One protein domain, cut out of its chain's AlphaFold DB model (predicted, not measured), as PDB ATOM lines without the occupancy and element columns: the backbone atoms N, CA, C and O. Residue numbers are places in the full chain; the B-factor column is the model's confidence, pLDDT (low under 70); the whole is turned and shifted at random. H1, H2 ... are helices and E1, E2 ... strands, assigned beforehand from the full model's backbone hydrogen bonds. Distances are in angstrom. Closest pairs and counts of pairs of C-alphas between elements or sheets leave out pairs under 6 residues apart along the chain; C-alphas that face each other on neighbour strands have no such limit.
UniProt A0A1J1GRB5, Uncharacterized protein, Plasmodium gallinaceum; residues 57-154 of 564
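This is residues 57 to 154 of the 564 residues of an uncharacterized protein of Plasmodium gallinaceum (UniProt A0A1J1GRB5). A helical hairpin, H2 and H3, makes the middle of this domain, and a two-stranded hairpin packs on it through E2, which runs close to both helices while E1 sits farther out. H1 crosses H2 near one end of H1, the short H4 packs on the last residues of H3, and residues 77 to 82 stick out as a free loop. The printed part has 98 residues, with four named helices followed by three named strands, in the order H1 H2 H3 H4 E1 E2 E3; the sheet is E1 - E2, antiparallel, and the class is mixed, helices and strands. It is compact, with a radius of gyration of the C-alphas of 14.2 A, and the C-alphas span 45 by 35 by 22 A.

H1, residues 63 to 74, touches H2, residues 83 to 103, with its residues 65 to 69 alone; the closest C-alphas are those of Tyr 65 and Lys 92, 6.7 A apart. The two run opposite ways at a steep tilt of 47 degrees. H2 forms a helical hairpin with H3, residues 106 to 119: they touch, opposite ways at a shallow tilt of 9 degrees, and their closest C-alphas, of Ile 101 and Lys 109, are 4.2 A apart. H3 touches H4, residues 127 to 132, with residues 117 to 118 alone, at a steep tilt of 52 degrees; the closest C-alphas, of Cys 117 and Cys 130, are 5.8 A apart. E1, residues 134 to 139, and E2, residues 142 to 147, form a hairpin, with N 137 and O 144 at 2.8 A and N 146 and O 135 at 3.0 A, within hydrogen-bond range. C-alpha 146 of E2 is 6.6 A from C-alpha 98 of H2 and 6.6 A from C-alpha 113 of H3, the closest C-alphas of each pair. E2 runs on into E3, residues 150 to 152, at 27 degrees; E3 pairs with no named strand. Every O i to N i+4 pair is within hydrogen-bond range in H1, H3 and H4, and 15 of 17 are in H2.

H1 begins at C-alpha 63, (83.058, 96.009, 117.849), and measures 17.1 A. H2 is 31.1 A long from C-alpha 83, (94.893, 91.035, 139.324), and H3 20.3 A. E1 measures 15.9 A and E2 16.7 A. E3 ends at C-alpha 152, (85.769, 97.359, 149.183).

The C-alphas of Glu 79 and His 141, 45.9 A apart, are the two farthest apart. The printed part has no cut, and no link is long. The mean pLDDT of the printed part is 71.7; residues 57 to 81 and 137 to 144 are under 70.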
ATOM      1  N   ILE A  57      76.282 103.507 129.162       47.94
ATOM      2  CA  ILE A  57      75.931 102.103 129.420       47.94
ATOM      3  C   ILE A  57      74.889 101.613 128.374       47.94
ATOM      4  O   ILE A  57      74.784 100.420 128.112       47.94
ATOM      5  N   LEU A  58      74.169 102.547 127.729       48.81
ATOM      6  CA  LEU A  58      73.228 102.354 126.621       48.81
ATOM      7  C   LEU A  58      73.788 102.635 125.199       48.81
ATOM      8  O   LEU A  58      73.112 102.290 124.237       48.81
ATOM      9  N   ASP A  59      74.975 103.242 125.031       48.22
ATOM     10  CA  ASP A  59      75.436 103.829 123.744       48.22
ATOM     11  C   ASP A  59      76.749 103.230 123.181       48.22
ATOM     12  O   ASP A  59      77.391 103.854 122.332       48.22
ATOM     13  N   SER A  60      77.226 102.061 123.625       48.62
ATOM     14  CA  SER A  60      78.457 101.480 123.053       48.62
ATOM     15  C   SER A  60      78.205 100.697 121.757       48.62
ATOM     16  O   SER A  60      77.567  99.635 121.759       48.62
ATOM     17  N   ASP A  61      78.785 101.195 120.665       50.03
ATOM     18  CA  ASP A  61      79.226 100.370 119.539       50.03
ATOM     19  C   ASP A  61      80.228  99.341 120.086       50.03
ATOM     20  O   ASP A  61      81.175  99.706 120.784       50.03
ATOM     21  N   ILE A  62      79.956  98.051 119.877       50.19
ATOM     22  CA  ILE A  62      80.580  96.955 120.642       50.19
ATOM     23  C   ILE A  62      81.798  96.339 119.937       50.19
ATOM     24  O   ILE A  62      82.469  95.494 120.519       50.19
ATOM     25  N   GLU A  63      82.073  96.712 118.687       54.75
ATOM     26  CA  GLU A  63      83.058  96.009 117.849       54.75
ATOM     27  C   GLU A  63      84.426  95.892 118.546       54.75
ATOM     28  O   GLU A  63      84.941  94.788 118.704       54.75
ATOM     29  N   GLU A  64      84.919  96.983 119.136       52.97
ATOM     30  CA  GLU A  64      86.206  97.011 119.846       52.97
ATOM     31  C   GLU A  64      86.210  96.170 121.144       52.97
ATOM     32  O   GLU A  64      87.212  95.551 121.498       52.97
ATOM     33  N   TYR A  65      85.076  96.071 121.852       52.34
ATOM     34  CA  TYR A  65      84.985  95.239 123.059       52.34
ATOM     35  C   TYR A  65      84.944  93.745 122.731       52.34
ATOM     36  O   TYR A  65      85.490  92.951 123.502       52.34
ATOM     37  N   HIS A  66      84.317  93.362 121.615       54.12
ATOM     38  CA  HIS A  66      84.294  91.981 121.130       54.12
ATOM     39  C   HIS A  66      85.682  91.524 120.669       54.12
ATOM     40  O   HIS A  66      86.151  90.486 121.131       54.12
ATOM     41  N   GLU A  67      86.376  92.331 119.862       55.31
ATOM     42  CA  GLU A  67      87.741  92.031 119.400       55.31
ATOM     43  C   GLU A  67      88.715  91.850 120.576       55.31
ATOM     44  O   GLU A  67      89.490  90.890 120.632       55.31
ATOM     45  N   GLU A  68      88.637  92.728 121.581       54.25
ATOM     46  CA  GLU A  68      89.507  92.633 122.748       54.25
ATOM     47  C   GLU A  68      89.121  91.496 123.721       54.25
ATOM     48  O   GLU A  68      89.991  91.018 124.453       54.25
ATOM     49  N   THR A  69      87.850  91.070 123.800       53.75
ATOM     50  CA  THR A  69      87.455  89.919 124.646       53.75
ATOM     51  C   THR A  69      87.825  88.590 124.006       53.75
ATOM     52  O   THR A  69      88.308  87.708 124.717       53.75
ATOM     53  N   GLU A  70      87.695  88.460 122.683       55.25
ATOM     54  CA  GLU A  70      88.201  87.295 121.953       55.25
ATOM     55  C   GLU A  70      89.711  87.145 122.171       55.25
ATOM     56  O   GLU A  70      90.159  86.094 122.630       55.25
ATOM     57  N   TYR A  71      90.493  88.215 121.992       53.47
ATOM     58  CA  TYR A  71      91.945  88.192 122.215       53.47
ATOM     59  C   TYR A  71      92.350  87.778 123.642       53.47
ATOM     60  O   TYR A  71      93.336  87.061 123.835       53.47
ATOM     61  N   LEU A  72      91.601  88.217 124.659       54.06
ATOM     62  CA  LEU A  72      91.870  87.846 126.050       54.06
ATOM     63  C   LEU A  72      91.488  86.389 126.342       54.06
ATOM     64  O   LEU A  72      92.233  85.726 127.058       54.06
ATOM     65  N   SER A  73      90.407  85.878 125.743       52.53
ATOM     66  CA  SER A  73      89.991  84.471 125.870       52.53
ATOM     67  C   SER A  73      90.993  83.486 125.244       52.53
ATOM     68  O   SER A  73      91.254  82.430 125.811       52.53
ATOM     69  N   TYR A  74      91.650  83.857 124.136       48.19
ATOM     70  CA  TYR A  74      92.703  83.043 123.507       48.19
ATOM     71  C   TYR A  74      94.005  82.974 124.325       48.19
ATOM     72  O   TYR A  74      94.791  82.045 124.150       48.19
ATOM     73  N   ASN A  75      94.236  83.930 125.230       45.88
ATOM     74  CA  ASN A  75      95.447  84.015 126.053       45.88
ATOM     75  C   ASN A  75      95.254  83.477 127.491       45.88
ATOM     76  O   ASN A  75      96.164  83.583 128.315       45.88
ATOM     77  N   GLU A  76      94.111  82.851 127.800       44.88
ATOM     78  CA  GLU A  76      93.767  82.295 129.125       44.88
ATOM     79  C   GLU A  76      94.591  81.062 129.563       44.88
ATOM     80  O   GLU A  76      94.347  80.502 130.632       44.88
ATOM     81  N   HIS A  77      95.602  80.634 128.801       41.47
ATOM     82  CA  HIS A  77      96.414  79.444 129.108       41.47
ATOM     83  C   HIS A  77      97.651  79.687 129.991       41.47
ATOM     84  O   HIS A  77      98.561  78.862 130.007       41.47
ATOM     85  N   THR A  78      97.705  80.776 130.761       42.31
ATOM     86  CA  THR A  78      98.794  80.988 131.734       42.31
ATOM     87  C   THR A  78      98.243  81.120 133.154       42.31
ATOM     88  O   THR A  78      97.445  82.002 133.457       42.31
ATOM     89  N   GLU A  79      98.647  80.186 134.019       41.25
ATOM     90  CA  GLU A  79      98.094  79.915 135.358       41.25
ATOM     91  C   GLU A  79      98.368  80.993 136.428       41.25
ATOM     92  O   GLU A  79      97.958  80.825 137.574       41.25
ATOM     93  N   ASP A  80      98.951  82.141 136.074       43.69
ATOM     94  CA  ASP A  80      99.106  83.289 136.974       43.69
ATOM     95  C   ASP A  80      98.141  84.413 136.573       43.69
ATOM     96  O   ASP A  80      98.461  85.308 135.785       43.69
ATOM     97  N   LYS A  81      96.921  84.391 137.127       52.59
ATOM     98  CA  LYS A  81      95.961  85.491 136.944       52.59
ATOM     99  C   LYS A  81      96.473  86.749 137.646       52.59
ATOM    100  O   LYS A  81      96.201  86.979 138.822       52.59
ATOM    101  N   ASN A  82      97.170  87.594 136.892       70.12
ATOM    102  CA  ASN A  82      97.481  88.961 137.287       70.12
ATOM    103  C   ASN A  82      96.166  89.682 137.659       70.12
ATOM    104  O   ASN A  82      95.209  89.653 136.884       70.12
ATOM    105  N   THR A  83      96.091  90.317 138.832       70.81
ATOM    106  CA  THR A  83      94.893  91.035 139.324       70.81
ATOM    107  C   THR A  83      94.361  92.041 138.303       70.81
ATOM    108  O   THR A  83      93.150  92.194 138.156       70.81
ATOM    109  N   LYS A  84      95.263  92.638 137.516       84.06
ATOM    110  CA  LYS A  84      94.945  93.496 136.371       84.06
ATOM    111  C   LYS A  84      94.064  92.820 135.318       84.06
ATOM    112  O   LYS A  84      93.119  93.431 134.832       84.06
ATOM    113  N   LEU A  85      94.348  91.566 134.969       83.81
ATOM    114  CA  LEU A  85      93.582  90.824 133.967       83.81
ATOM    115  C   LEU A  85      92.147  90.561 134.445       83.81
ATOM    116  O   LEU A  85      91.206  90.721 133.673       83.81
ATOM    117  N   ILE A  86      91.981  90.208 135.723       85.44
ATOM    118  CA  ILE A  86      90.668  89.944 136.332       85.44
ATOM    119  C   ILE A  86      89.802  91.214 136.311       85.44
ATOM    120  O   ILE A  86      88.643  91.166 135.900       85.44
ATOM    121  N   ASP A  87      90.377  92.352 136.701       87.00
ATOM    122  CA  ASP A  87      89.695  93.647 136.681       87.00
ATOM    123  C   ASP A  87      89.269  94.047 135.257       87.00
ATOM    124  O   ASP A  87      88.115  94.422 135.041       87.00
ATOM    125  N   ILE A  88      90.156  93.887 134.266       85.00
ATOM    126  CA  ILE A  88      89.856  94.178 132.853       85.00
ATOM    127  C   ILE A  88      88.715  93.295 132.330       85.00
ATOM    128  O   ILE A  88      87.785  93.800 131.698       85.00
ATOM    129  N   ILE A  89      88.760  91.984 132.593       86.69
ATOM    130  CA  ILE A  89      87.719  91.040 132.155       86.69
ATOM    131  C   ILE A  89      86.370  91.388 132.789       86.69
ATOM    132  O   ILE A  89      85.345  91.355 132.104       86.69
ATOM    133  N   CYS A  90      86.358  91.751 134.073       88.88
ATOM    134  CA  CYS A  90      85.140  92.155 134.767       88.88
ATOM    135  C   CYS A  90      84.495  93.388 134.122       88.88
ATOM    136  O   CYS A  90      83.321  93.329 133.757       88.88
ATOM    137  N   ILE A  91      85.247  94.476 133.916       86.50
ATOM    138  CA  ILE A  91      84.700  95.705 133.320       86.50
ATOM    139  C   ILE A  91      84.187  95.458 131.901       86.50
ATOM    140  O   ILE A  91      83.070  95.856 131.572       86.50
ATOM    141  N   LYS A  92      84.952  94.738 131.075       82.00
ATOM    142  CA  LYS A  92      84.521  94.391 129.714       82.00
ATOM    143  C   LYS A  92      83.249  93.554 129.719       82.00
ATOM    144  O   LYS A  92      82.306  93.875 129.002       82.00
ATOM    145  N   THR A  93      83.194  92.522 130.566       86.25
ATOM    146  CA  THR A  93      81.984  91.703 130.731       86.25
ATOM    147  C   THR A  93      80.809  92.576 131.143       86.25
ATOM    148  O   THR A  93      79.735  92.450 130.567       86.25
ATOM    149  N   TYR A  94      81.001  93.476 132.107       85.75
ATOM    150  CA  TYR A  94      79.955  94.375 132.569       85.75
ATOM    151  C   TYR A  94      79.388  95.218 131.419       85.75
ATOM    152  O   TYR A  94      78.183  95.175 131.178       85.75
ATOM    153  N   VAL A  95      80.239  95.915 130.661       79.56
ATOM    154  CA  VAL A  95      79.804  96.757 129.532       79.56
ATOM    155  C   VAL A  95      79.050  95.934 128.478       79.56
ATOM    156  O   VAL A  95      77.950  96.308 128.071       79.56
ATOM    157  N   LEU A  96      79.587  94.770 128.095       77.88
ATOM    158  CA  LEU A  96      78.976  93.871 127.109       77.88
ATOM    159  C   LEU A  96      77.613  93.333 127.567       77.88
ATOM    160  O   LEU A  96      76.613  93.415 126.851       77.88
ATOM    161  N   LYS A  97      77.563  92.773 128.776       83.06
ATOM    162  CA  LYS A  97      76.393  92.056 129.291       83.06
ATOM    163  C   LYS A  97      75.269  92.984 129.708       83.06
ATOM    164  O   LYS A  97      74.107  92.610 129.567       83.06
ATOM    165  N   VAL A  98      75.560  94.210 130.138       78.31
ATOM    166  CA  VAL A  98      74.497  95.186 130.400       78.31
ATOM    167  C   VAL A  98      73.702  95.497 129.127       78.31
ATOM    168  O   VAL A  98      72.478  95.607 129.197       78.31
ATOM    169  N   LYS A  99      74.331  95.523 127.947       72.12
ATOM    170  CA  LYS A  99      73.607  95.676 126.675       72.12
ATOM    171  C   LYS A  99      72.671  94.503 126.373       72.12
ATOM    172  O   LYS A  99      71.535  94.715 125.946       72.12
ATOM    173  N   GLU A 100      73.113  93.275 126.627       75.50
ATOM    174  CA  GLU A 100      72.250  92.095 126.509       75.50
ATOM    175  C   GLU A 100      71.066  92.176 127.491       75.50
ATOM    176  O   GLU A 100      69.935  91.877 127.119       75.50
ATOM    177  N   ILE A 101      71.278  92.682 128.714       77.25
ATOM    178  CA  ILE A 101      70.193  92.914 129.684       77.25
ATOM    179  C   ILE A 101      69.181  93.956 129.167       77.25
ATOM    180  O   ILE A 101      67.973  93.865 129.422       77.25
ATOM    181  N   LEU A 102      69.657  94.963 128.435       71.19
ATOM    182  CA  LEU A 102      68.824  96.037 127.905       71.19
ATOM    183  C   LEU A 102      67.898  95.555 126.786       71.19
ATOM    184  O   LEU A 102      66.690  95.806 126.848       71.19
ATOM    185  N   HIS A 103      68.440  94.833 125.805       72.25
ATOM    186  CA  HIS A 103      67.720  94.466 124.580       72.25
ATOM    187  C   HIS A 103      67.263  93.002 124.516       72.25
ATOM    188  O   HIS A 103      66.464  92.661 123.647       72.25
ATOM    189  N   GLY A 104      67.740  92.146 125.420       70.56
ATOM    190  CA  GLY A 104      67.484  90.709 125.397       70.56
ATOM    191  C   GLY A 104      66.108  90.288 125.915       70.56
ATOM    192  O   GLY A 104      65.381  91.028 126.586       70.56
ATOM    193  N   THR A 105      65.765  89.039 125.632       80.00
ATOM    194  CA  THR A 105      64.652  88.290 126.226       80.00
ATOM    195  C   THR A 105      64.880  88.050 127.717       80.00
ATOM    196  O   THR A 105      66.008  88.087 128.195       80.00
ATOM    197  N   LYS A 106      63.827  87.742 128.484       80.75
ATOM    198  CA  LYS A 106      63.937  87.511 129.939       80.75
ATOM    199  C   LYS A 106      65.052  86.515 130.311       80.75
ATOM    200  O   LYS A 106      65.821  86.784 131.226       80.75
ATOM    201  N   THR A 107      65.154  85.411 129.575       83.19
ATOM    202  CA  THR A 107      66.182  84.378 129.767       83.19
ATOM    203  C   THR A 107      67.590  84.881 129.463       83.19
ATOM    204  O   THR A 107      68.528  84.542 130.178       83.19
ATOM    205  N   GLU A 108      67.747  85.713 128.432       83.81
ATOM    206  CA  GLU A 108      69.031  86.348 128.119       83.81
ATOM    207  C   GLU A 108      69.415  87.334 129.218       83.81
ATOM    208  O   GLU A 108      70.529  87.258 129.716       83.81
ATOM    209  N   LYS A 109      68.478  88.164 129.700       83.25
ATOM    210  CA  LYS A 109      68.737  89.101 130.807       83.25
ATOM    211  C   LYS A 109      69.246  88.390 132.060       83.25
ATOM    212  O   LYS A 109      70.219  88.837 132.659       83.25
ATOM    213  N   GLU A 110      68.602  87.290 132.453       84.69
ATOM    214  CA  GLU A 110      69.010  86.488 133.614       84.69
ATOM    215  C   GLU A 110      70.408  85.881 133.418       84.69
ATOM    216  O   GLU A 110      71.246  85.961 134.315       84.69
ATOM    217  N   LYS A 111      70.695  85.343 132.225       87.56
ATOM    218  CA  LYS A 111      72.014  84.792 131.891       87.56
ATOM    219  C   LYS A 111      73.105  85.864 131.927       87.56
ATOM    220  O   LYS A 111      74.122  85.670 132.585       87.56
ATOM    221  N   SER A 112      72.879  87.004 131.282       86.69
ATOM    222  CA  SER A 112      73.833  88.112 131.227       86.69
ATOM    223  C   SER A 112      74.103  88.698 132.615       86.69
ATOM    224  O   SER A 112      75.241  89.035 132.925       86.69
ATOM    225  N   TYR A 113      73.088  88.765 133.484       87.06
ATOM    226  CA  TYR A 113      73.260  89.187 134.875       87.06
ATOM    227  C   TYR A 113      74.189  88.235 135.647       87.06
ATOM    228  O   TYR A 113      75.126  88.679 136.311       87.06
ATOM    229  N   LEU A 114      73.962  86.922 135.531       88.12
ATOM    230  CA  LEU A 114      74.801  85.905 136.172       88.12
ATOM    231  C   LEU A 114      76.233  85.903 135.621       88.12
ATOM    232  O   LEU A 114      77.178  85.732 136.391       88.12
ATOM    233  N   ASP A 115      76.410  86.131 134.320       87.69
ATOM    234  CA  ASP A 115      77.733  86.231 133.695       87.69
ATOM    235  C   ASP A 115      78.549  87.395 134.286       87.69
ATOM    236  O   ASP A 115      79.730  87.225 134.595       87.69
ATOM    237  N   ILE A 116      77.914  88.549 134.539       86.81
ATOM    238  CA  ILE A 116      78.559  89.670 135.243       86.81
ATOM    239  C   ILE A 116      78.971  89.244 136.657       86.81
ATOM    240  O   ILE A 116      80.129  89.430 137.029       86.81
ATOM    241  N   CYS A 117      78.064  88.648 137.438       88.19
ATOM    242  CA  CYS A 117      78.375  88.226 138.808       88.19
ATOM    243  C   CYS A 117      79.547  87.237 138.869       88.19
ATOM    244  O   CYS A 117      80.400  87.336 139.750       88.19
ATOM    245  N   ARG A 118      79.635  86.314 137.905       88.19
ATOM    246  CA  ARG A 118      80.724  85.331 137.820       88.19
ATOM    247  C   ARG A 118      82.066  85.972 137.482       88.19
ATOM    248  O   ARG A 118      83.062  85.667 138.143       88.19
ATOM    249  N   ASN A 119      82.096  86.864 136.492       88.25
ATOM    250  CA  ASN A 119      83.336  87.489 136.019       88.25
ATOM    251  C   ASN A 119      83.820  88.629 136.924       88.25
ATOM    252  O   ASN A 119      85.012  88.922 136.947       88.25
ATOM    253  N   CYS A 120      82.926  89.226 137.710       88.38
ATOM    254  CA  CYS A 120      83.238  90.270 138.684       88.38
ATOM    255  C   CYS A 120      83.243  89.769 140.136       88.38
ATOM    256  O   CYS A 120      83.211  90.581 141.058       88.38
ATOM    257  N   LYS A 121      83.290  88.450 140.369       87.19
ATOM    258  CA  LYS A 121      83.150  87.847 141.709       87.19
ATOM    259  C   LYS A 121      84.123  88.389 142.762       87.19
ATOM    260  O   LYS A 121      83.819  88.344 143.942       87.19
ATOM    261  N   HIS A 122      85.294  88.882 142.355       85.12
ATOM    262  CA  HIS A 122      86.317  89.432 143.253       85.12
ATOM    263  C   HIS A 122      85.973  90.825 143.803       85.12
ATOM    264  O   HIS A 122      86.646  91.282 144.727       85.12
ATOM    265  N   LEU A 123      84.947  91.479 143.250       87.12
ATOM    266  CA  LEU A 123      84.365  92.727 143.759       87.12
ATOM    267  C   LEU A 123      83.266  92.483 144.804       87.12
ATOM    268  O   LEU A 123      82.761  93.428 145.403       87.12
ATOM    269  N   PHE A 124      82.911  91.221 145.042       81.50
ATOM    270  CA  PHE A 124      81.887  90.804 145.992       81.50
ATOM    271  C   PHE A 124      82.495  89.864 147.039       81.50
ATOM    272  O   PHE A 124      83.519  89.220 146.810       81.50
ATOM    273  N   ASN A 125      81.861  89.770 148.202       75.50
ATOM    274  CA  ASN A 125      82.193  88.771 149.212       75.50
ATOM    275  C   ASN A 125      81.644  87.393 148.814       75.50
ATOM    276  O   ASN A 125      82.313  86.385 149.036       75.50
ATOM    277  N   ASP A 126      80.447  87.352 148.221       74.56
ATOM    278  CA  ASP A 126      79.813  86.135 147.710       74.56
ATOM    279  C   ASP A 126      78.832  86.417 146.547       74.56
ATOM    280  O   ASP A 126      78.529  87.563 146.211       74.56
ATOM    281  N   GLU A 127      78.345  85.355 145.897       74.31
ATOM    282  CA  GLU A 127      77.418  85.455 144.757       74.31
ATOM    283  C   GLU A 127      76.037  86.011 145.161       74.31
ATOM    284  O   GLU A 127      75.392  86.694 144.363       74.31
ATOM    285  N   ASN A 128      75.603  85.799 146.411       78.06
ATOM    286  CA  ASN A 128      74.342  86.354 146.911       78.06
ATOM    287  C   ASN A 128      74.430  87.874 147.069       78.06
ATOM    288  O   ASN A 128      73.450  88.574 146.820       78.06
ATOM    289  N   GLU A 129      75.589  88.401 147.464       79.25
ATOM    290  CA  GLU A 129      75.834  89.838 147.519       79.25
ATOM    291  C   GLU A 129      75.664  90.473 146.137       79.25
ATOM    292  O   GLU A 129      74.943  91.464 146.024       79.25
ATOM    293  N   CYS A 130      76.215  89.864 145.081       82.25
ATOM    294  CA  CYS A 130      76.030  90.356 143.712       82.25
ATOM    295  C   CYS A 130      74.551  90.393 143.300       82.25
ATOM    296  O   CYS A 130      74.086  91.389 142.751       82.25
ATOM    297  N   LEU A 131      73.791  89.335 143.604       78.38
ATOM    298  CA  LEU A 131      72.364  89.247 143.264       78.38
ATOM    299  C   LEU A 131      71.493  90.234 144.056       78.38
ATOM    300  O   LEU A 131      70.454  90.677 143.563       78.38
ATOM    301  N   ASN A 132      71.909  90.581 145.275       75.44
ATOM    302  CA  ASN A 132      71.197  91.523 146.135       75.44
ATOM    303  C   ASN A 132      71.544  92.986 145.819       75.44
ATOM    304  O   ASN A 132      70.694  93.869 145.964       75.44
ATOM    305  N   MET A 133      72.777  93.264 145.392       74.94
ATOM    306  CA  MET A 133      73.232  94.612 145.073       74.94
ATOM    307  C   MET A 133      72.906  94.968 143.619       74.94
ATOM    308  O   MET A 133      73.668  94.690 142.695       74.94
ATOM    309  N   THR A 134      71.759  95.621 143.407       73.62
ATOM    310  CA  THR A 134      71.268  95.943 142.056       73.62
ATOM    311  C   THR A 134      71.085  97.440 141.832       73.62
ATOM    312  O   THR A 134      70.484  98.132 142.654       73.62
ATOM    313  N   ILE A 135      71.499  97.921 140.662       74.62
ATOM    314  CA  ILE A 135      71.110  99.227 140.133       74.62
ATOM    315  C   ILE A 135      69.853  99.021 139.289       74.62
ATOM    316  O   ILE A 135      69.846  98.213 138.360       74.62
ATOM    317  N   THR A 136      68.783  99.751 139.611       71.12
ATOM    318  CA  THR A 136      67.541  99.738 138.827       71.12
ATOM    319  C   THR A 136      67.443 101.010 137.995       71.12
ATOM    320  O   THR A 136      67.384 102.116 138.534       71.12
ATOM    321  N   LEU A 137      67.408 100.844 136.676       62.75
ATOM    322  CA  LEU A 137      67.189 101.902 135.699       62.75
ATOM    323  C   LEU A 137      65.758 101.784 135.175       62.75
ATOM    324  O   LEU A 137      65.299 100.681 134.890       62.75
ATOM    325  N   VAL A 138      65.054 102.906 135.023       57.56
ATOM    326  CA  VAL A 138      63.713 102.903 134.426       57.56
ATOM    327  C   VAL A 138      63.698 103.727 133.154       57.56
ATOM    328  O   VAL A 138      63.995 104.921 133.161       57.56
ATOM    329  N   SER A 139      63.348 103.061 132.055       53.38
ATOM    330  CA  SER A 139      63.221 103.651 130.724       53.38
ATOM    331  C   SER A 139      61.873 103.256 130.135       53.38
ATOM    332  O   SER A 139      61.548 102.075 130.104       53.38
ATOM    333  N   ASN A 140      61.057 104.227 129.712       55.00
ATOM    334  CA  ASN A 140      59.737 103.990 129.105       55.00
ATOM    335  C   ASN A 140      58.844 102.999 129.888       55.00
ATOM    336  O   ASN A 140      58.202 102.137 129.298       55.00
ATOM    337  N   HIS A 141      58.820 103.112 131.223       59.03
ATOM    338  CA  HIS A 141      58.110 102.208 132.150       59.03
ATOM    339  C   HIS A 141      58.645 100.766 132.235       59.03
ATOM    340  O   HIS A 141      58.029  99.922 132.881       59.03
ATOM    341  N   ILE A 142      59.807 100.488 131.647       60.06
ATOM    342  CA  ILE A 142      60.512  99.213 131.758       60.06
ATOM    343  C   ILE A 142      61.582  99.342 132.843       60.06
ATOM    344  O   ILE A 142      62.448 100.217 132.770       60.06
ATOM    345  N   GLU A 143      61.524  98.462 133.844       68.19
ATOM    346  CA  GLU A 143      62.577  98.309 134.848       68.19
ATOM    347  C   GLU A 143      63.700  97.423 134.303       68.19
ATOM    348  O   GLU A 143      63.486  96.279 133.898       68.19
ATOM    349  N   ILE A 144      64.915  97.958 134.314       67.88
ATOM    350  CA  ILE A 144      66.146  97.276 133.926       67.88
ATOM    351  C   ILE A 144      67.009  97.164 135.179       67.88
ATOM    352  O   ILE A 144      67.260  98.166 135.848       67.88
ATOM    353  N   LYS A 145      67.466  95.953 135.498       75.75
ATOM    354  CA  LYS A 145      68.298  95.679 136.675       75.75
ATOM    355  C   LYS A 145      69.678  95.211 136.249       75.75
ATOM    356  O   LYS A 145      69.779  94.273 135.467       75.75
ATOM    357  N   VAL A 146      70.717  95.832 136.796       79.56
ATOM    358  CA  VAL A 146      72.119  95.452 136.568       79.56
ATOM    359  C   VAL A 146      72.857  95.313 137.905       79.56
ATOM    360  O   VAL A 146      72.433  95.944 138.880       79.56
ATOM    361  N   PRO A 147      73.919  94.495 138.001       82.56
ATOM    362  CA  PRO A 147      74.702  94.377 139.229       82.56
ATOM    363  C   PRO A 147      75.390  95.690 139.601       82.56
ATOM    364  O   PRO A 147      75.838  96.441 138.736       82.56
ATOM    365  N   GLN A 148      75.492  95.967 140.893       85.50
ATOM    366  CA  GLN A 148      76.248  97.095 141.422       85.50
ATOM    367  C   GLN A 148      77.692  96.652 141.690       85.50
ATOM    368  O   GLN A 148      77.913  95.752 142.488       85.50
ATOM    369  N   LEU A 149      78.679  97.272 141.043       86.56
ATOM    370  CA  LEU A 149      80.089  96.920 141.223       86.56
ATOM    371  C   LEU A 149      80.700  97.804 142.315       86.56
ATOM    372  O   LEU A 149      80.743  99.025 142.158       86.56
ATOM    373  N   GLY A 150      81.168  97.200 143.410       86.94
ATOM    374  CA  GLY A 150      81.743  97.907 144.557       86.94
ATOM    375  C   GLY A 150      83.213  97.564 144.792       86.94
ATOM    376  O   GLY A 150      83.582  96.397 144.859       86.94
ATOM    377  N   LEU A 151      84.064  98.576 144.970       88.31
ATOM    378  CA  LEU A 151      85.412  98.386 145.506       88.31
ATOM    379  C   LEU A 151      85.369  98.495 147.031       88.31
ATOM    380  O   LEU A 151      84.947  99.513 147.578       88.31
ATOM    381  N   MET A 152      85.802  97.441 147.719       86.06
ATOM    382  CA  MET A 152      85.769  97.359 149.183       86.06
ATOM    383  C   MET A 152      86.841  98.241 149.835       86.06
ATOM    384  O   MET A 152      87.957  98.358 149.321       86.06
ATOM    385  N   LEU A 153      86.529  98.816 150.999       83.12
ATOM    386  CA  LEU A 153      87.512  99.524 151.824       83.12
ATOM    387  C   LEU A 153      88.506  98.557 152.498       83.12
ATOM    388  O   LEU A 153      88.126  97.506 153.011       83.12
ATOM    389  N   ASP A 154      89.775  98.958 152.591       73.88
ATOM    390  CA  ASP A 154      90.874  98.209 153.224       73.88
ATOM    391  C   ASP A 154      90.909  98.379 154.761       73.88
ATOM    392  O   ASP A 154      91.960  98.517 155.389       73.88
TER     393      ASP A 154